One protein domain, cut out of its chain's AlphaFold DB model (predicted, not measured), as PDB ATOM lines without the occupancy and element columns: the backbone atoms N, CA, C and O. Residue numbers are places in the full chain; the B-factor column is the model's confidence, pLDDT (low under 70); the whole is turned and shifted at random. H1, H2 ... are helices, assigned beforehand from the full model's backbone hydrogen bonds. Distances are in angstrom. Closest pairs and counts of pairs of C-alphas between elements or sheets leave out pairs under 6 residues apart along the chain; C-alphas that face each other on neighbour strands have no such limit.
ATOM      1  N   CYS A 132      35.455 102.734 105.523       74.12
ATOM      2  CA  CYS A 132      34.078 102.308 105.378       74.12
ATOM      3  C   CYS A 132      33.270 103.415 104.703       74.12
ATOM      4  O   CYS A 132      33.058 104.467 105.305       74.12
ATOM      5  N   TYR A 133      32.855 103.195 103.461       75.38
ATOM      6  CA  TYR A 133      31.984 104.115 102.737       75.38
ATOM      7  C   TYR A 133      31.111 103.349 101.745       75.38
ATOM      8  O   TYR A 133      31.488 102.272 101.265       75.38
ATOM      9  N   ASP A 134      29.954 103.924 101.435       76.88
ATOM     10  CA  ASP A 134      29.075 103.429 100.383       76.88
ATOM     11  C   ASP A 134      29.632 103.821  99.006       76.88
ATOM     12  O   ASP A 134      30.001 104.969  98.757       76.88
ATOM     13  N   ARG A 135      29.735 102.838  98.109       72.50
ATOM     14  CA  ARG A 135      30.171 103.020  96.716       72.50
ATOM     15  C   ARG A 135      29.044 103.501  95.811       72.50
ATOM     16  O   ARG A 135      29.325 104.118  94.788       72.50
ATOM     17  N   SER A 136      27.805 103.186  96.168       73.69
ATOM     18  CA  SER A 136      26.605 103.639  95.471       73.69
ATOM     19  C   SER A 136      26.048 104.901  96.123       73.69
ATOM     20  O   SER A 136      26.388 105.239  97.257       73.69
ATOM     21  N   SER A 137      25.192 105.623  95.400       72.94
ATOM     22  CA  SER A 137      24.545 106.818  95.942       72.94
ATOM     23  C   SER A 137      23.708 106.513  97.197       72.94
ATOM     24  O   SER A 137      23.157 105.422  97.358       72.94
ATOM     25  N   ALA A 138      23.546 107.503  98.082       76.31
ATOM     26  CA  ALA A 138      22.745 107.355  99.306       76.31
ATOM     27  C   ALA A 138      21.284 106.943  99.020       76.31
ATOM     28  O   ALA A 138      20.668 106.216  99.806       76.31
ATOM     29  N   PHE A 139      20.741 107.380  97.879       77.00
ATOM     30  CA  PHE A 139      19.422 106.968  97.401       77.00
ATOM     31  C   PHE A 139      19.400 105.483  97.020       77.00
ATOM     32  O   PHE A 139      18.546 104.753  97.524       77.00
ATOM     33  N   ALA A 140      20.360 105.020  96.210       73.81
ATOM     34  CA  ALA A 140      20.483 103.613  95.834       73.81
ATOM     35  C   ALA A 140      20.626 102.701  97.052       73.81
ATOM     36  O   ALA A 140      19.917 101.701  97.168       73.81
ATOM     37  N   CYS A 141      21.456 103.103  98.013       79.25
ATOM     38  CA  CYS A 141      21.640 102.336  99.232       79.25
ATOM     39  C   CYS A 141      20.389 102.266 100.097       79.25
ATOM     40  O   CYS A 141      20.017 101.178 100.533       79.25
ATOM     41  N   SER A 142      19.677 103.378 100.271       81.12
ATOM     42  CA  SER A 142      18.402 103.379 100.996       81.12
ATOM     43  C   SER A 142      17.334 102.536 100.290       81.12
ATOM     44  O   SER A 142      16.569 101.822 100.939       81.12
ATOM     45  N   PHE A 143      17.283 102.589  98.958       80.62
ATOM     46  CA  PHE A 143      16.347 101.803  98.162       80.62
ATOM     47  C   PHE A 143      16.609 100.301  98.312       80.62
ATOM     48  O   PHE A 143      15.698  99.549  98.664       80.62
ATOM     49  N   TRP A 144      17.849  99.853  98.102       80.69
ATOM     50  CA  TRP A 144      18.173  98.432  98.197       80.69
ATOM     51  C   TRP A 144      18.134  97.899  99.630       80.69
ATOM     52  O   TRP A 144      17.699  96.765  99.835       80.69
ATOM     53  N   TYR A 145      18.503  98.711 100.627       80.69
ATOM     54  CA  TYR A 145      18.316  98.383 102.043       80.69
ATOM     55  C   TYR A 145      16.852  98.031 102.324       80.69
ATOM     56  O   TYR A 145      16.568  96.978 102.886       80.69
ATOM     57  N   ASN A 146      15.910  98.856 101.857       82.31
ATOM     58  CA  ASN A 146      14.484  98.600 102.052       82.31
ATOM     59  C   ASN A 146      13.993  97.371 101.273       82.31
ATOM     60  O   ASN A 146      13.260  96.556 101.828       82.31
ATOM     61  N   MET A 147      14.422  97.203 100.019       77.12
ATOM     62  CA  MET A 147      14.032  96.055  99.184       77.12
ATOM     63  C   MET A 147      14.506  94.713  99.755       77.12
ATOM     64  O   MET A 147      13.820  93.706  99.614       77.12
ATOM     65  N   THR A 148      15.663  94.700 100.415       80.75
ATOM     66  CA  THR A 148      16.260  93.495 101.017       80.75
ATOM     67  C   THR A 148      15.874  93.296 102.486       80.75
ATOM     68  O   THR A 148      16.412  92.410 103.141       80.75
ATOM     69  N   GLY A 149      14.973  94.117 103.040       81.19
ATOM     70  CA  GLY A 149      14.580  94.020 104.450       81.19
ATOM     71  C   GLY A 149      15.707  94.345 105.438       81.19
ATOM     72  O   GLY A 149      15.713  93.825 106.549       81.19
ATOM     73  N   GLY A 150      16.652  95.199 105.040       83.31
ATOM     74  CA  GLY A 150      17.790  95.620 105.856       83.31
ATOM     75  C   GLY A 150      19.094  94.901 105.522       83.31
ATOM     76  O   GLY A 150      19.798  94.469 106.428       83.31
ATOM     77  N   CYS A 151      19.412  94.761 104.231       83.00
ATOM     78  CA  CYS A 151      20.592  94.033 103.756       83.00
ATOM     79  C   CYS A 151      20.594  92.571 104.221       83.00
ATOM     80  O   CYS A 151      21.600  92.069 104.718       83.00
ATOM     81  N   LEU A 152      19.459  91.884 104.082       84.06
ATOM     82  CA  LEU A 152      19.359  90.453 104.351       84.06
ATOM     83  C   LEU A 152      19.417  89.661 103.037       84.06
ATOM     84  O   LEU A 152      18.974  90.168 102.000       84.06
ATOM     85  N   PRO A 153      19.966  88.431 103.060       79.94
ATOM     86  CA  PRO A 153      19.920  87.542 101.908       79.94
ATOM     87  C   PRO A 153      18.472  87.268 101.497       79.94
ATOM     88  O   PRO A 153      17.563  87.230 102.332       79.94
ATOM     89  N   GLY A 154      18.265  87.110 100.192       71.56
ATOM     90  CA  GLY A 154      16.951  86.904  99.619       71.56
ATOM     91  C   GLY A 154      16.412  85.504  99.895       71.56
ATOM     92  O   GLY A 154      17.130  84.583 100.271       71.56
ATOM     93  N   VAL A 155      15.109  85.338  99.675       75.31
ATOM     94  CA  VAL A 155      14.455  84.014  99.668       75.31
ATOM     95  C   VAL A 155      14.297  83.446  98.254       75.31
ATOM     96  O   VAL A 155      13.829  82.323  98.081       75.31
ATOM     97  N   ASP A 156      14.677  84.222  97.239       71.50
ATOM     98  CA  ASP A 156      14.641  83.854  95.830       71.50
ATOM     99  C   ASP A 156      15.860  84.419  95.083       71.50
ATOM    100  O   ASP A 156      16.562  85.320  95.552       71.50
ATOM    101  N   THR A 157      16.092  83.904  93.875       67.19
ATOM    102  CA  THR A 157      17.230  84.277  93.024       67.19
ATOM    103  C   THR A 157      17.269  85.753  92.629       67.19
ATOM    104  O   THR A 157      18.324  86.236  92.218       67.19
ATOM    105  N   TYR A 158      16.145  86.470  92.690       67.00
ATOM    106  CA  TYR A 158      16.091  87.896  92.372       67.00
ATOM    107  C   TYR A 158      16.544  88.730  93.577       67.00
ATOM    108  O   TYR A 158      17.436  89.571  93.456       67.00
ATOM    109  N   ASN A 159      16.009  88.429  94.756       65.31
ATOM    110  CA  ASN A 159      16.368  89.069  96.014       65.31
ATOM    111  C   ASN A 159      17.822  88.777  96.420       65.31
ATOM    112  O   ASN A 159      18.494  89.670  96.926       65.31
ATOM    113  N   ASP A 160      18.358  87.592  96.109       71.44
ATOM    114  CA  ASP A 160      19.782  87.277  96.314       71.44
ATOM    115  C   ASP A 160      20.714  88.119  95.441       71.44
ATOM    116  O   ASP A 160      21.800  88.524  95.868       71.44
ATOM    117  N   ARG A 161      20.304  88.417  94.202       67.00
ATOM    118  CA  ARG A 161      21.062  89.336  93.344       67.00
ATOM    119  C   ARG A 161      21.068  90.725  93.959       67.00
ATOM    120  O   ARG A 161      22.145  91.289  94.112       67.00
ATOM    121  N   LEU A 162      19.901  91.240  94.355       68.31
ATOM    122  CA  LEU A 162      19.792  92.540  95.021       68.31
ATOM    123  C   LEU A 162      20.646  92.598  96.292       68.31
ATOM    124  O   LEU A 162      21.410  93.544  96.443       68.31
ATOM    125  N   TYR A 163      20.609  91.570  97.143       73.94
ATOM    126  CA  TYR A 163      21.452  91.466  98.337       73.94
ATOM    127  C   TYR A 163      22.950  91.595  98.023       73.94
ATOM    128  O   TYR A 163      23.644  92.380  98.667       73.94
ATOM    129  N   ASN A 164      23.450  90.905  96.994       71.56
ATOM    130  CA  ASN A 164      24.855  91.014  96.590       71.56
ATOM    131  C   ASN A 164      25.238  92.431  96.128       71.56
ATOM    132  O   ASN A 164      26.346  92.889  96.413       71.56
ATOM    133  N   TYR A 165      24.334  93.150  95.456       68.69
ATOM    134  CA  TYR A 165      24.567  94.557  95.104       68.69
ATOM    135  C   TYR A 165      24.599  95.446  96.338       68.69
ATOM    136  O   TYR A 165      25.526  96.239  96.494       68.69
ATOM    137  N   THR A 166      23.645  95.259  97.244       74.94
ATOM    138  CA  THR A 166      23.568  95.969  98.518       74.94
ATOM    139  C   THR A 166      24.845  95.777  99.345       74.94
ATOM    140  O   THR A 166      25.417  96.749  99.831       74.94
ATOM    141  N   LEU A 167      25.373  94.549  99.419       73.94
ATOM    142  CA  LEU A 167      26.626  94.230 100.114       73.94
ATOM    143  C   LEU A 167      27.839  94.992  99.569       73.94
ATOM    144  O   LEU A 167      28.708  95.406 100.333       73.94
ATOM    145  N   ILE A 168      27.937  95.138  98.249       72.94
ATOM    146  CA  ILE A 168      29.123  95.703  97.593       72.94
ATOM    147  C   ILE A 168      29.014  97.225  97.468       72.94
ATOM    148  O   ILE A 168      30.003  97.937  97.669       72.94
ATOM    149  N   GLY A 169      27.822  97.711  97.126       75.31
ATOM    150  CA  GLY A 169      27.510  99.118  96.913       75.31
ATOM    151  C   GLY A 169      27.315  99.898  98.209       75.31
ATOM    152  O   GLY A 169      27.666 101.070  98.254       75.31
ATOM    153  N   CYS A 170      26.815  99.257  99.270       82.88
ATOM    154  CA  CYS A 170      26.277  99.939 100.455       82.88
ATOM    155  C   CYS A 170      26.877  99.417 101.762       82.88
ATOM    156  O   CYS A 170      26.189  99.155 102.749       82.88
ATOM    157  N   ARG A 171      28.197  99.226 101.743       82.44
ATOM    158  CA  ARG A 171      28.970  98.625 102.836       82.44
ATOM    159  C   ARG A 171      28.802  99.356 104.165       82.44
ATOM    160  O   ARG A 171      28.733  98.693 105.195       82.44
ATOM    161  N   GLN A 172      28.755 100.687 104.146       84.62
ATOM    162  CA  GLN A 172      28.595 101.497 105.348       84.62
ATOM    163  C   GLN A 172      27.166 101.404 105.876       84.62
ATOM    164  O   GLN A 172      26.985 101.164 107.068       84.62
ATOM    165  N   LEU A 173      26.163 101.530 105.003       85.00
ATOM    166  CA  LEU A 173      24.759 101.435 105.406       85.00
ATOM    167  C   LEU A 173      24.406 100.056 105.987       85.00
ATOM    168  O   LEU A 173      23.662  99.965 106.958       85.00
ATOM    169  N   CYS A 174      24.960  98.989 105.416       83.81
ATOM    170  CA  CYS A 174      24.698  97.616 105.846       83.81
ATOM    171  C   CYS A 174      25.620  97.117 106.967       83.81
ATOM    172  O   CYS A 174      25.490  95.973 107.393       83.81
ATOM    173  N   GLY A 175      26.579  97.926 107.425       83.06
ATOM    174  CA  GLY A 175      27.520  97.516 108.472       83.06
ATOM    175  C   GLY A 175      28.454  96.368 108.060       83.06
ATOM    176  O   GLY A 175      28.833  95.558 108.897       83.06
ATOM    177  N   HIS A 176      28.826  96.285 106.777       76.69
ATOM    178  CA  HIS A 176      29.810  95.319 106.246       76.69
ATOM    179  C   HIS A 176      31.217  95.917 106.124       76.69
ATOM    180  O   HIS A 176      32.010  95.617 105.216       76.69
ATOM    181  N   CYS A 177      31.491  96.792 107.076       70.25
ATOM    182  CA  CYS A 177      32.788  97.285 107.463       70.25
ATOM    183  C   CYS A 177      33.076  96.702 108.856       70.25
ATOM    184  O   CYS A 177      34.245  96.349 109.078       70.25
TER     185      CYS A 177
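Overview. This is residues 132 to 177 of the 177 residues of an uncharacterized protein of Mytilus galloprovincialis (UniProt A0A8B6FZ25). Two helices lie side by side as a short helical hairpin, H1 and then H2, and the first and last printed residues come together beyond the hairpin's open end. The printed part has 46 residues with two named helices and no named strand, and its class is all helix. It is compact and rounded, with a radius of gyration of the C-alphas of 9.3 A and spans of 28 by 19 by 13 A.

Along the chain. H1, residues 138 to 147, begins at C-alpha 138 (22.745, 107.355, 99.306) and is 14.3 A long from first to last C-alpha. H2, residues 157 to 169, is 18.5 A long and ends at C-alpha 169 (27.510, 99.118, 96.913).

Arrangement. H1 and H2 form a hairpin and touch, their closest C-alphas being those of Trp 144 and Thr 166, 5.9 A apart. They run opposite ways at a shallow tilt of 31 degrees. Every O i to N i+4 pair is within hydrogen-bond range in H1, and 8 of 9 are in H2.

Size, cuts and confidence. The C-alphas of Cys 132 and Asp 156 are the two farthest apart, 28.5 A, and those of Cys 132 and Cys 177, the chain's last residue, are 5.6 A apart. The printed part has no cut, and the link from H1 to H2 is short, with 9 residues. Mean pLDDT of the printed part is 76.3; residues 157 to 159, 161 to 162 and 165 are under 70.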